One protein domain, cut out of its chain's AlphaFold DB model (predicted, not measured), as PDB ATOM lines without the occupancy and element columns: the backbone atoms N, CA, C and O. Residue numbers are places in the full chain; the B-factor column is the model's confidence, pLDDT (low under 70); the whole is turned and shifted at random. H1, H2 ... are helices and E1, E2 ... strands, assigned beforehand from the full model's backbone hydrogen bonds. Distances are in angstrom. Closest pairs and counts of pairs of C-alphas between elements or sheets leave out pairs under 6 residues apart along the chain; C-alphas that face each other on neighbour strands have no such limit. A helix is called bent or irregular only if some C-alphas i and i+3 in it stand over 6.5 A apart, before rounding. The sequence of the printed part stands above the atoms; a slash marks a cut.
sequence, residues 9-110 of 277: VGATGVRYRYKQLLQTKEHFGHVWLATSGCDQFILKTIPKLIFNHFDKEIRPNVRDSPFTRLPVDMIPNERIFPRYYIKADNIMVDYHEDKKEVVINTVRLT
ATOM      1  N   VAL A   9     293.792 502.613 398.517       91.62
ATOM      2  CA  VAL A   9     294.725 503.726 398.720       91.62
ATOM      3  C   VAL A   9     295.651 503.789 397.515       91.62
ATOM      4  O   VAL A   9     296.249 502.777 397.148       91.62
ATOM      5  N   GLY A  10     295.716 504.950 396.870       90.75
ATOM      6  CA  GLY A  10     296.628 505.179 395.755       90.75
ATOM      7  C   GLY A  10     298.053 505.496 396.204       90.75
ATOM      8  O   GLY A  10     298.331 505.680 397.391       90.75
ATOM      9  N   ALA A  11     298.972 505.541 395.244       91.62
ATOM     10  CA  ALA A  11     300.392 505.803 395.453       91.62
ATOM     11  C   ALA A  11     300.658 507.192 396.059       91.62
ATOM     12  O   ALA A  11     301.673 507.378 396.724       91.62
ATOM     13  N   THR A  12     299.742 508.149 395.874       91.06
ATOM     14  CA  THR A  12     299.801 509.472 396.523       91.06
ATOM     15  C   THR A  12     299.312 509.474 397.978       91.06
ATOM     16  O   THR A  12     299.374 510.500 398.649       91.06
ATOM     17  N   GLY A  13     298.815 508.339 398.485       91.44
ATOM     18  CA  GLY A  13     298.238 508.211 399.827       91.44
ATOM     19  C   GLY A  13     296.747 508.567 399.915       91.44
ATOM     20  O   GLY A  13     296.141 508.404 400.976       91.44
ATOM     21  N   VAL A  14     296.126 509.002 398.814       92.38
ATOM     22  CA  VAL A  14     294.689 509.302 398.754       92.38
ATOM     23  C   VAL A  14     293.871 508.019 398.885       92.38
ATOM     24  O   VAL A  14     294.126 507.014 398.219       92.38
ATOM     25  N   ARG A  15     292.847 508.053 399.747       93.69
ATOM     26  CA  ARG A  15     291.908 506.941 399.931       93.69
ATOM     27  C   ARG A  15     290.668 507.135 399.068       93.69
ATOM     28  O   ARG A  15     289.967 508.134 399.210       93.69
ATOM     29  N   TYR A  16     290.354 506.139 398.252       93.88
ATOM     30  CA  TYR A  16     289.187 506.105 397.385       93.88
ATOM     31  C   TYR A  16     288.143 505.130 397.923       93.88
ATOM     32  O   TYR A  16     288.400 503.931 398.053       93.88
ATOM     33  N   ARG A  17     286.946 505.651 398.203       93.19
ATOM     34  CA  ARG A  17     285.787 504.867 398.634       93.19
ATOM     35  C   ARG A  17     284.865 504.600 397.458       93.19
ATOM     36  O   ARG A  17     284.286 505.544 396.922       93.19
ATOM     37  N   TYR A  18     284.708 503.335 397.083       91.38
ATOM     38  CA  TYR A  18     283.802 502.932 396.008       91.38
ATOM     39  C   TYR A  18     282.351 503.282 396.356       91.38
ATOM     40  O   TYR A  18     281.918 503.160 397.503       91.38
ATOM     41  N   LYS A  19     281.598 503.743 395.357       90.31
ATOM     42  CA  LYS A  19     280.195 504.149 395.499       90.31
ATOM     43  C   LYS A  19     279.279 503.330 394.615       90.31
ATOM     44  O   LYS A  19     278.345 502.713 395.109       90.31
ATOM     45  N   GLN A  20     279.547 503.336 393.315       90.00
ATOM     46  CA  GLN A  20     278.639 502.767 392.332       90.00
ATOM     47  C   GLN A  20     279.423 502.148 391.183       90.00
ATOM     48  O   GLN A  20     280.362 502.753 390.668       90.00
ATOM     49  N   LEU A  21     279.008 500.958 390.754       88.00
ATOM     50  CA  LEU A  21     279.450 500.384 389.491       88.00
ATOM     51  C   LEU A  21     278.740 501.120 388.354       88.00
ATOM     52  O   LEU A  21     277.516 501.063 388.253       88.00
ATOM     53  N   LEU A  22     279.502 501.812 387.517       84.44
ATOM     54  CA  LEU A  22     278.967 502.533 386.364       84.44
ATOM     55  C   LEU A  22     278.902 501.639 385.127       84.44
ATOM     56  O   LEU A  22     277.958 501.730 384.352       84.44
ATOM     57  N   GLN A  23     279.908 500.782 384.933       83.19
ATOM     58  CA  GLN A  23     279.986 499.916 383.761       83.19
ATOM     59  C   GLN A  23     280.772 498.637 384.058       83.19
ATOM     60  O   GLN A  23     281.815 498.674 384.714       83.19
ATOM     61  N   THR A  24     280.316 497.521 383.493       82.00
ATOM     62  CA  THR A  24     281.101 496.287 383.363       82.00
ATOM     63  C   THR A  24     281.485 496.109 381.904       82.00
ATOM     64  O   THR A  24     280.624 496.154 381.030       82.00
ATOM     65  N   LYS A  25     282.776 495.911 381.638       73.06
ATOM     66  CA  LYS A  25     283.298 495.554 380.321       73.06
ATOM     67  C   LYS A  25     283.888 494.153 380.424       73.06
ATOM     68  O   LYS A  25     284.912 493.974 381.078       73.06
ATOM     69  N   GLU A  26     283.252 493.186 379.768       64.31
ATOM     70  CA  GLU A  26     283.518 491.739 379.876       64.31
ATOM     71  C   GLU A  26     285.010 491.356 379.759       64.31
ATOM     72  O   GLU A  26     285.460 490.409 380.400       64.31
ATOM     73  N   HIS A  27     285.815 492.152 379.043       66.38
ATOM     74  CA  HIS A  27     287.263 491.943 378.885       66.38
ATOM     75  C   HIS A  27     288.156 493.073 379.421       66.38
ATOM     76  O   HIS A  27     289.376 492.927 379.476       66.38
ATOM     77  N   PHE A  28     287.573 494.201 379.829       66.62
ATOM     78  CA  PHE A  28     288.320 495.391 380.259       66.62
ATOM     79  C   PHE A  28     288.108 495.728 381.737       66.62
ATOM     80  O   PHE A  28     288.656 496.712 382.219       66.62
ATOM     81  N   GLY A  29     287.356 494.905 382.468       77.94
ATOM     82  CA  GLY A  29     287.105 495.079 383.893       77.94
ATOM     83  C   GLY A  29     285.945 496.028 384.169       77.94
ATOM     84  O   GLY A  29     284.965 496.089 383.426       77.94
ATOM     85  N   HIS A  30     286.034 496.749 385.280       86.00
ATOM     86  CA  HIS A  30     284.932 497.543 385.803       86.00
ATOM     87  C   HIS A  30     285.279 499.030 385.830       86.00
ATOM     88  O   HIS A  30     286.427 499.417 386.059       86.00
ATOM     89  N   VAL A  31     284.258 499.858 385.624       86.62
ATOM     90  CA  VAL A  31     284.312 501.307 385.814       86.62
ATOM     91  C   VAL A  31     283.459 501.639 387.024       86.62
ATOM     92  O   VAL A  31     282.250 501.401 387.019       86.62
ATOM     93  N   TRP A  32     284.081 502.199 388.051       89.25
ATOM     94  CA  TRP A  32     283.415 502.562 389.292       89.25
ATOM     95  C   TRP A  32     283.468 504.064 389.530       89.25
ATOM     96  O   TRP A  32     284.486 504.705 389.282       89.25
ATOM     97  N   LEU A  33     282.385 504.601 390.082       88.75
ATOM     98  CA  LEU A  33     282.387 505.869 390.792       88.75
ATOM     99  C   LEU A  33     282.944 505.637 392.198       88.75
ATOM    100  O   LEU A  33     282.502 504.725 392.904       88.75
ATOM    101  N   ALA A  34     283.871 506.486 392.619       92.31
ATOM    102  CA  ALA A  34     284.416 506.528 393.967       92.31
ATOM    103  C   ALA A  34     284.477 507.969 394.484       92.31
ATOM    104  O   ALA A  34     284.327 508.920 393.721       92.31
ATOM    105  N   THR A  35     284.710 508.135 395.783       92.50
ATOM    106  CA  THR A  35     284.889 509.448 396.415       92.50
ATOM    107  C   THR A  35     286.125 509.484 397.295       92.50
ATOM    108  O   THR A  35     286.419 508.491 397.966       92.50
ATOM    109  N   SER A  36     286.765 510.645 397.374       92.50
ATOM    110  CA  SER A  36     287.711 510.989 398.438       92.50
ATOM    111  C   SER A  36     287.347 512.371 398.969       92.50
ATOM    112  O   SER A  36     287.316 513.328 398.206       92.50
ATOM    113  N   GLY A  37     286.983 512.473 400.250       90.62
ATOM    114  CA  GLY A  37     286.389 513.704 400.781       90.62
ATOM    115  C   GLY A  37     285.110 514.092 400.028       90.62
ATOM    116  O   GLY A  37     284.189 513.278 399.918       90.62
ATOM    117  N   CYS A  38     285.072 515.325 399.518       87.44
ATOM    118  CA  CYS A  38     283.982 515.858 398.693       87.44
ATOM    119  C   CYS A  38     284.149 515.555 397.195       87.44
ATOM    120  O   CYS A  38     283.198 515.730 396.434       87.44
ATOM    121  N   ASP A  39     285.320 515.075 396.776       88.06
ATOM    122  CA  ASP A  39     285.640 514.870 395.369       88.06
ATOM    123  C   ASP A  39     285.166 513.507 394.869       88.06
ATOM    124  O   ASP A  39     285.208 512.493 395.578       88.06
ATOM    125  N   GLN A  40     284.748 513.480 393.605       88.56
ATOM    126  CA  GLN A  40     284.312 512.279 392.900       88.56
ATOM    127  C   GLN A  40     285.344 511.835 391.863       88.56
ATOM    128  O   GLN A  40     285.905 512.639 391.116       88.56
ATOM    129  N   PHE A  41     285.542 510.522 391.774       89.25
ATOM    130  CA  PHE A  41     286.542 509.895 390.921       89.25
ATOM    131  C   PHE A  41     285.963 508.735 390.119       89.25
ATOM    132  O   PHE A  41     285.089 508.007 390.587       89.25
ATOM    133  N   ILE A  42     286.523 508.521 388.933       88.00
ATOM    134  CA  ILE A  42     286.406 507.285 388.172       88.00
ATOM    135  C   ILE A  42     287.590 506.388 388.480       88.00
ATOM    136  O   ILE A  42     288.746 506.770 388.284       88.00
ATOM    137  N   LEU A  43     287.276 505.167 388.900       88.88
ATOM    138  CA  LEU A  43     288.216 504.070 389.052       88.88
ATOM    139  C   LEU A  43     287.932 503.048 387.952       88.88
ATOM    140  O   LEU A  43     286.954 502.303 388.006       88.88
ATOM    141  N   LYS A  44     288.783 503.055 386.928       86.69
ATOM    142  CA  LYS A  44     288.734 502.117 385.804       86.69
ATOM    143  C   LYS A  44     289.836 501.084 386.004       86.69
ATOM    144  O   LYS A  44     291.008 501.456 386.066       86.69
ATOM    145  N   THR A  45     289.470 499.810 386.110       87.19
ATOM    146  CA  THR A  45     290.456 498.725 386.035       87.19
ATOM    147  C   THR A  45     291.008 498.668 384.617       87.19
ATOM    148  O   THR A  45     290.244 498.670 383.657       87.19
ATOM    149  N   ILE A  46     292.329 498.614 384.476       85.75
ATOM    150  CA  ILE A  46     293.001 498.595 383.178       85.75
ATOM    151  C   ILE A  46     293.634 497.217 382.946       85.75
ATOM    152  O   ILE A  46     294.302 496.683 383.841       85.75
ATOM    153  N   PRO A  47     293.471 496.595 381.762       87.25
ATOM    154  CA  PRO A  47     294.212 495.390 381.404       87.25
ATOM    155  C   PRO A  47     295.720 495.564 381.611       87.25
ATOM    156  O   PRO A  47     296.280 496.610 381.296       87.25
ATOM    157  N   LYS A  48     296.392 494.531 382.132       87.69
ATOM    158  CA  LYS A  48     297.807 494.606 382.546       87.69
ATOM    159  C   LYS A  48     298.736 495.135 381.447       87.69
ATOM    160  O   LYS A  48     299.634 495.912 381.747       87.69
ATOM    161  N   LEU A  49     298.511 494.730 380.197       86.62
ATOM    162  CA  LEU A  49     299.306 495.190 379.055       86.62
ATOM    163  C   LEU A  49     299.157 496.699 378.828       86.62
ATOM    164  O   LEU A  49     300.165 497.391 378.748       86.62
ATOM    165  N   ILE A  50     297.921 497.207 378.816       85.69
ATOM    166  CA  ILE A  50     297.628 498.637 378.648       85.69
ATOM    167  C   ILE A  50     298.188 499.441 379.824       85.69
ATOM    168  O   ILE A  50     298.826 500.466 379.619       85.69
ATOM    169  N   PHE A  51     298.007 498.951 381.053       87.56
ATOM    170  CA  PHE A  51     298.513 499.619 382.252       87.56
ATOM    171  C   PHE A  51     300.037 499.785 382.207       87.56
ATOM    172  O   PHE A  51     300.551 500.885 382.394       87.56
ATOM    173  N   ASN A  52     300.755 498.696 381.913       89.50
ATOM    174  CA  ASN A  52     302.213 498.704 381.837       89.50
ATOM    175  C   ASN A  52     302.727 499.579 380.691       89.50
ATOM    176  O   ASN A  52     303.709 500.291 380.873       89.50
ATOM    177  N   HIS A  53     302.081 499.507 379.524       89.56
ATOM    178  CA  HIS A  53     302.422 500.329 378.365       89.56
ATOM    179  C   HIS A  53     302.234 501.813 378.670       89.56
ATOM    180  O   HIS A  53     303.148 502.605 378.469       89.56
ATOM    181  N   PHE A  54     301.088 502.191 379.239       88.62
ATOM    182  CA  PHE A  54     300.828 503.580 379.594       88.62
ATOM    183  C   PHE A  54     301.861 504.116 380.590       88.62
ATOM    184  O   PHE A  54     302.420 505.187 380.368       88.62
ATOM    185  N   ASP A  55     302.143 503.377 381.665       89.31
ATOM    186  CA  ASP A  55     303.053 503.847 382.712       89.31
ATOM    187  C   ASP A  55     304.511 503.958 382.239       89.31
ATOM    188  O   ASP A  55     305.207 504.905 382.600       89.31
ATOM    189  N   LYS A  56     304.967 503.018 381.401       90.31
ATOM    190  CA  LYS A  56     306.370 502.948 380.969       90.31
ATOM    191  C   LYS A  56     306.670 503.733 379.697       90.31
ATOM    192  O   LYS A  56     307.749 504.304 379.597       90.31
ATOM    193  N   GLU A  57     305.739 503.761 378.747       89.50
ATOM    194  CA  GLU A  57     305.989 504.270 377.392       89.50
ATOM    195  C   GLU A  57     305.245 505.580 377.107       89.50
ATOM    196  O   GLU A  57     305.749 506.429 376.378       89.50
ATOM    197  N   ILE A  58     304.047 505.783 377.668       91.00
ATOM    198  CA  ILE A  58     303.231 506.971 377.359       91.00
ATOM    199  C   ILE A  58     303.464 508.076 378.380       91.00
ATOM    200  O   ILE A  58     303.919 509.162 378.028       91.00
ATOM    201  N   ARG A  59     303.191 507.799 379.658       89.00
ATOM    202  CA  ARG A  59     303.214 508.782 380.744       89.00
ATOM    203  C   ARG A  59     304.514 509.597 380.806       89.00
ATOM    204  O   ARG A  59     304.395 510.815 380.934       89.00
ATOM    205  N   PRO A  60     305.728 509.021 380.678       91.12
ATOM    206  CA  PRO A  60     306.964 509.806 380.739       91.12
ATOM    207  C   PRO A  60     307.082 510.859 379.632       91.12
ATOM    208  O   PRO A  60     307.694 511.896 379.858       91.12
ATOM    209  N   ASN A  61     306.467 510.616 378.471       88.56
ATOM    210  CA  ASN A  61     306.544 511.489 377.299       88.56
ATOM    211  C   ASN A  61     305.501 512.617 377.303       88.56
ATOM    212  O   ASN A  61     305.628 513.564 376.533       88.56
ATOM    213  N   VAL A  62     304.468 512.530 378.147       89.31
ATOM    214  CA  VAL A  62     303.378 513.523 378.199       89.31
ATOM    215  C   VAL A  62     303.200 514.179 379.569       89.31
ATOM    216  O   VAL A  62     302.408 515.105 379.695       89.31
ATOM    217  N   ARG A  63     303.936 513.743 380.602       86.69
ATOM    218  CA  ARG A  63     303.746 514.205 381.992       86.69
ATOM    219  C   ARG A  63     303.866 515.708 382.209       86.69
ATOM    220  O   ARG A  63     303.201 516.226 383.097       86.69
ATOM    221  N   ASP A  64     304.687 516.368 381.403       88.00
ATOM    222  CA  ASP A  64     304.979 517.793 381.536       88.00
ATOM    223  C   ASP A  64     304.131 518.635 380.559       88.00
ATOM    224  O   ASP A  64     304.241 519.858 380.531       88.00
ATOM    225  N   SER A  65     303.262 518.000 379.757       88.62
ATOM    226  CA  SER A  65     302.420 518.698 378.785       88.62
ATOM    227  C   SER A  65     301.174 519.297 379.450       88.62
ATOM    228  O   SER A  65     300.344 518.543 379.973       88.62
ATOM    229  N   PRO A  66     300.957 520.626 379.361       89.12
ATOM    230  CA  PRO A  66     299.770 521.272 379.923       89.12
ATOM    231  C   PRO A  66     298.477 520.900 379.176       89.12
ATOM    232  O   PRO A  66     297.385 521.050 379.730       89.12
ATOM    233  N   PHE A  67     298.608 520.377 377.951       89.00
ATOM    234  CA  PHE A  67     297.517 520.000 377.049       89.00
ATOM    235  C   PHE A  67     297.100 518.532 377.181       89.00
ATOM    236  O   PHE A  67     296.244 518.060 376.436       89.00
ATOM    237  N   THR A  68     297.683 517.785 378.122       86.88
ATOM    238  CA  THR A  68     297.279 516.402 378.401       86.88
ATOM    239  C   THR A  68     296.791 516.262 379.832       86.88
ATOM    240  O   THR A  68     297.330 516.853 380.765       86.88
ATOM    241  N   ARG A  69     295.737 515.472 380.023       84.56
ATOM    242  CA  ARG A  69     295.195 515.164 381.344       84.56
ATOM    243  C   ARG A  69     295.598 513.755 381.748       84.56
ATOM    244  O   ARG A  69     295.017 512.771 381.285       84.56
ATOM    245  N   LEU A  70     296.564 513.672 382.653       87.00
ATOM    246  CA  LEU A  70     296.997 512.412 383.244       87.00
ATOM    247  C   LEU A  70     296.081 511.944 384.385       87.00
ATOM    248  O   LEU A  70     295.336 512.743 384.961       87.00
ATOM    249  N   PRO A  71     296.131 510.644 384.732       86.50
ATOM    250  CA  PRO A  71     295.600 510.152 385.997       86.50
ATOM    251  C   PRO A  71     296.139 510.952 387.184       86.50
ATOM    252  O   PRO A  71     297.320 511.297 387.215       86.50
ATOM    253  N   VAL A  72     295.277 511.217 388.166       88.06
ATOM    254  CA  VAL A  72     295.644 512.006 389.357       88.06
ATOM    255  C   VAL A  72     296.396 511.181 390.398       88.06
ATOM    256  O   VAL A  72     297.041 511.733 391.280       88.06
ATOM    257  N   ASP A  73     296.306 509.859 390.292       89.31
ATOM    258  CA  ASP A  73     296.975 508.896 391.158       89.31
ATOM    259  C   ASP A  73     297.140 507.568 390.393       89.31
ATOM    260  O   ASP A  73     296.771 507.441 389.219       89.31
ATOM    261  N   MET A  74     297.678 506.555 391.059       90.81
ATOM    262  CA  MET A  74     297.844 505.201 390.568       90.81
ATOM    263  C   MET A  74     297.652 504.210 391.718       90.81
ATOM    264  O   MET A  74     298.195 504.395 392.801       90.81
ATOM    265  N   ILE A  75     296.938 503.113 391.466       90.38
ATOM    266  CA  ILE A  75     296.883 501.949 392.363       90.38
ATOM    267  C   ILE A  75     297.491 500.769 391.588       90.38
ATOM    268  O   ILE A  75     296.765 500.080 390.862       90.38
ATOM    269  N   PRO A  76     298.821 500.547 391.672       84.31
ATOM    270  CA  PRO A  76     299.531 499.626 390.781       84.31
ATOM    271  C   PRO A  76     299.034 498.180 390.866       84.31
ATOM    272  O   PRO A  76     298.788 497.549 389.841       84.31
ATOM    273  N   ASN A  77     298.827 497.673 392.087       85.88
ATOM    274  CA  ASN A  77     298.421 496.282 392.325       85.88
ATOM    275  C   ASN A  77     297.051 495.960 391.712       85.88
ATOM    276  O   ASN A  77     296.835 494.859 391.211       85.88
ATOM    277  N   GLU A  78     296.160 496.950 391.683       86.50
ATOM    278  CA  GLU A  78     294.815 496.824 391.117       86.50
ATOM    279  C   GLU A  78     294.745 497.274 389.649       86.50
ATOM    280  O   GLU A  78     293.715 497.100 388.994       86.50
ATOM    281  N   ARG A  79     295.841 497.824 389.104       89.75
ATOM    282  CA  ARG A  79     295.929 498.402 387.752       89.75
ATOM    283  C   ARG A  79     294.868 499.476 387.518       89.75
ATOM    284  O   ARG A  79     294.152 499.450 386.514       89.75
ATOM    285  N   ILE A  80     294.731 500.395 388.469       87.88
ATOM    286  CA  ILE A  80     293.743 501.476 388.413       87.88
ATOM    287  C   ILE A  80     294.454 502.818 388.296       87.88
ATOM    288  O   ILE A  80     295.416 503.098 389.011       87.88
ATOM    289  N   PHE A  81     293.909 503.660 387.423       86.88
ATOM    290  CA  PHE A  81     294.264 505.065 387.267       86.88
ATOM    291  C   PHE A  81     293.081 505.938 387.699       86.88
ATOM    292  O   PHE A  81     292.179 506.168 386.882       86.88
ATOM    293  N   PRO A  82     293.037 506.394 388.969       85.38
ATOM    294  CA  PRO A  82     292.036 507.349 389.424       85.38
ATOM    295  C   PRO A  82     292.047 508.629 388.582       85.38
ATOM    296  O   PRO A  82     293.102 509.185 388.264       85.38
ATOM    297  N   ARG A  83     290.856 509.100 388.212       85.31
ATOM    298  CA  ARG A  83     290.623 510.340 387.449       85.31
ATOM    299  C   ARG A  83     289.424 511.063 388.045       85.31
ATOM    300  O   ARG A  83     288.500 510.381 388.473       85.31
ATOM    301  N   TYR A  84     289.378 512.398 388.058       78.06
ATOM    302  CA  TYR A  84     288.145 513.073 388.503       78.06
ATOM    303  C   TYR A  84     286.974 512.716 387.589       78.06
ATOM    304  O   TYR A  84     287.159 512.611 386.371       78.06
ATOM    305  N   TYR A  85     285.793 512.559 388.188       64.19
ATOM    306  CA  TYR A  85     284.547 512.261 387.488       64.19
ATOM    307  C   TYR A  85     284.095 513.453 386.642       64.19
ATOM    308  O   TYR A  85     283.326 514.298 387.083       64.19
ATOM    309  N   ILE A  86     284.602 513.517 385.414       58.22
ATOM    310  CA  ILE A  86     284.213 514.502 384.407       58.22
ATOM    311  C   ILE A  86     283.909 513.715 383.135       58.22
ATOM    312  O   ILE A  86     284.765 512.969 382.656       58.22
ATOM    313  N   LYS A  87     282.678 513.829 382.626       46.69
ATOM    314  CA  LYS A  87     282.282 513.235 381.346       46.69
ATOM    315  C   LYS A  87     282.826 514.121 380.229       46.69
ATOM    316  O   LYS A  87     282.310 515.208 380.014       46.69
ATOM    317  N   ALA A  88     283.872 513.671 379.556       46.91
ATOM    318  CA  ALA A  88     284.354 514.284 378.329       46.91
ATOM    319  C   ALA A  88     284.909 513.171 377.445       46.91
ATOM    320  O   ALA A  88     285.718 512.369 377.912       46.91
ATOM    321  N   ASP A  89     284.438 513.103 376.202       68.62
ATOM    322  CA  ASP A  89     284.653 511.948 375.329       68.62
ATOM    323  C   ASP A  89     286.091 511.780 374.843       68.62
ATOM    324  O   ASP A  89     286.393 510.680 374.415       68.62
ATOM    325  N   ASN A  90     286.940 512.824 374.900       80.06
ATOM    326  CA  ASN A  90     288.423 512.779 374.857       80.06
ATOM    327  C   ASN A  90     289.081 514.172 374.835       80.06
ATOM    328  O   ASN A  90     290.283 514.284 375.069       80.06
ATOM    329  N   ILE A  91     288.309 515.236 374.591       85.19
ATOM    330  CA  ILE A  91     288.754 516.633 374.664       85.19
ATOM    331  C   ILE A  91     288.009 517.293 375.821       85.19
ATOM    332  O   ILE A  91     286.782 517.358 375.820       85.19
ATOM    333  N   MET A  92     288.744 517.748 376.830       83.81
ATOM    334  CA  MET A  92     288.198 518.532 377.930       83.81
ATOM    335  C   MET A  92     288.449 520.008 377.698       83.81
ATOM    336  O   MET A  92     289.590 520.399 377.473       83.81
ATOM    337  N   VAL A  93     287.396 520.803 377.843       84.69
ATOM    338  CA  VAL A  93     287.451 522.260 377.794       84.69
ATOM    339  C   VAL A  93     286.999 522.782 379.150       84.69
ATOM    340  O   VAL A  93     285.885 522.498 379.587       84.69
ATOM    341  N   ASP A  94     287.888 523.491 379.830       85.94
ATOM    342  CA  ASP A  94     287.557 524.315 380.986       85.94
ATOM    343  C   ASP A  94     287.264 525.725 380.481       85.94
ATOM    344  O   ASP A  94     288.097 526.314 379.790       85.94
ATOM    345  N   TYR A  95     286.080 526.238 380.786       89.06
ATOM    346  CA  TYR A  95     285.631 527.549 380.343       89.06
ATOM    347  C   TYR A  95     284.737 528.192 381.398       89.06
ATOM    348  O   TYR A  95     284.166 527.519 382.258       89.06
ATOM    349  N   HIS A  96     284.597 529.505 381.302       89.94
ATOM    350  CA  HIS A  96     283.606 530.263 382.048       89.94
ATOM    351  C   HIS A  96     282.909 531.257 381.123       89.94
ATOM    352  O   HIS A  96     283.399 531.561 380.036       89.94
ATOM    353  N   GLU A  97     281.751 531.743 381.550       91.81
ATOM    354  CA  GLU A  97     281.035 532.797 380.840       91.81
ATOM    355  C   GLU A  97     281.369 534.148 381.476       91.81
ATOM    356  O   GLU A  97     281.118 534.353 382.665       91.81
ATOM    357  N   ASP A  98     281.904 535.077 380.685       89.06
ATOM    358  CA  ASP A  98     282.028 536.487 381.058       89.06
ATOM    359  C   ASP A  98     281.199 537.328 380.089       89.06
ATOM    360  O   ASP A  98     281.398 537.285 378.882       89.06
ATOM    361  N   LYS A  99     280.215 538.077 380.602       82.94
ATOM    362  CA  LYS A  99     279.369 538.999 379.812       82.94
ATOM    363  C   LYS A  99     278.790 538.411 378.506       82.94
ATOM    364  O   LYS A  99     278.561 539.155 377.556       82.94
ATOM    365  N   LYS A 100     278.431 537.118 378.513       83.69
ATOM    366  CA  LYS A 100     277.923 536.315 377.371       83.69
ATOM    367  C   LYS A 100     278.978 535.862 376.356       83.69
ATOM    368  O   LYS A 100     278.611 535.311 375.322       83.69
ATOM    369  N   GLU A 101     280.255 536.048 376.646       88.19
ATOM    370  CA  GLU A 101     281.352 535.426 375.915       88.19
ATOM    371  C   GLU A 101     281.829 534.181 376.662       88.19
ATOM    372  O   GLU A 101     281.906 534.157 377.893       88.19
ATOM    373  N   VAL A 102     282.126 533.126 375.906       88.94
ATOM    374  CA  VAL A 102     282.725 531.905 376.445       88.94
ATOM    375  C   VAL A 102     284.235 532.097 376.461       88.94
ATOM    376  O   VAL A 102     284.873 532.111 375.412       88.94
ATOM    377  N   VAL A 103     284.808 532.220 377.654       90.06
ATOM    378  CA  VAL A 103     286.254 532.328 377.848       90.06
ATOM    379  C   VAL A 103     286.810 530.944 378.148       90.06
ATOM    380  O   VAL A 103     286.511 530.349 379.187       90.06
ATOM    381  N   ILE A 104     287.626 530.424 377.233       89.31
ATOM    382  CA  ILE A 104     288.296 529.131 377.392       89.31
ATOM    383  C   ILE A 104     289.529 529.318 378.280       89.31
ATOM    384  O   ILE A 104     290.468 530.020 377.920       89.31
ATOM    385  N   ASN A 105     289.544 528.649 379.431       89.44
ATOM    386  CA  ASN A 105     290.665 528.662 380.367       89.44
ATOM    387  C   ASN A 105     291.742 527.658 379.945       89.44
ATOM    388  O   ASN A 105     292.924 527.988 379.873       89.44
ATOM    389  N   THR A 106     291.345 526.401 379.711       88.50
ATOM    390  CA  THR A 106     292.268 525.329 379.312       88.50
ATOM    391  C   THR A 106     291.587 524.291 378.425       88.50
ATOM    392  O   THR A 106     290.418 523.961 378.617       88.50
ATOM    393  N   VAL A 107     292.351 523.715 377.492       88.62
ATOM    394  CA  VAL A 107     291.940 522.556 376.685       88.62
ATOM    395  C   VAL A 107     292.922 521.415 376.919       88.62
ATOM    396  O   VAL A 107     294.136 521.616 376.871       88.62
ATOM    397  N   ARG A 108     292.418 520.208 377.202       88.25
ATOM    398  CA  ARG A 108     293.251 519.025 377.460       88.25
ATOM    399  C   ARG A 108     292.726 517.775 376.773       88.25
ATOM    400  O   ARG A 108     291.549 517.443 376.898       88.25
ATOM    401  N   LEU A 109     293.628 517.019 376.153       87.75
ATOM    402  CA  LEU A 109     293.367 515.657 375.697       87.75
ATOM    403  C   LEU A 109     293.341 514.685 376.881       87.75
ATOM    404  O   LEU A 109     294.157 514.778 377.803       87.75
ATOM    405  N   THR A 110     292.409 513.736 376.858       84.44
ATOM    406  CA  THR A 110     292.267 512.678 377.864       84.44
ATOM    407  C   THR A 110     292.181 511.285 377.221       84.44
ATOM    408  O   THR A 110     292.443 511.137 376.034       84.44
TER     409      THR A 110
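Overview. This is residues 9 to 110 of the 277 residues of the protein "Protein kinase domain-containing protein" of Setosphaeria turcica (strain 28A) (UniProt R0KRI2). A strongly twisted sheet of three strands, E1 to E3, and a helix, H1, set off from it make the two sides of a body, with part of the long link, residues 63 to 90, running between them. From this body a long two-stranded hairpin, E4 and E5, reaches away as an arm, and its tip, residues 97 to 102, sticks out. The printed part has 102 residues with one named helix and five named strands in the order E1 E2 E3 H1 E4 E5, a mixed class; both sheets, E1 - E2 - E3 and E4 - E5, are antiparallel. It is only just compact, close to loose, with a radius of gyration of the C-alphas of 15.2 A and spans of 48 by 32 by 29 A.

Arrangement. Begin at E1, residues 15 to 25, E2, residues 29 to 36, and E3, residues 39 to 44: they form a meander, each strand the antiparallel neighbour of the one before. Look for N 19 and O 33 at 2.8 A, and N 34 and O 41 at 2.8 A. Residues 83 to 84 pair antiparallel with residues 41 to 42 of E3. H1, residues 48 to 62, is not on this sheet; 8 of its 11 O i to N i+4 pairs are within hydrogen-bond range. E4, residues 91 to 98, and E5, residues 101 to 109, form an antiparallel hairpin, with N 92 and O 108 at 2.8 A; E5 and H1 are apart.

Along the chain. Find C-alpha 15 at (291.908, 506.941, 399.931); from there E1 runs 24.3 A and bends by 78 degrees at residue 20. E2 covers 21.6 A, E3 16.2 A and H1 20.2 A; H1 is only just irregular, C-alphas 56 and 59 being 6.6 A apart. E4 covers 21.9 A, and E5 runs 23.1 A to C-alpha 109 at (293.367, 515.657, 375.697).

Size, cuts and confidence. The two C-alphas farthest apart, those of Asn 77 and Lys 99, are 48.4 A apart. The printed part has no cut, and the link from H1 to E4 is long, with 28 residues. Look for pLDDT under 70 at residues 26 to 28 and 85 to 89.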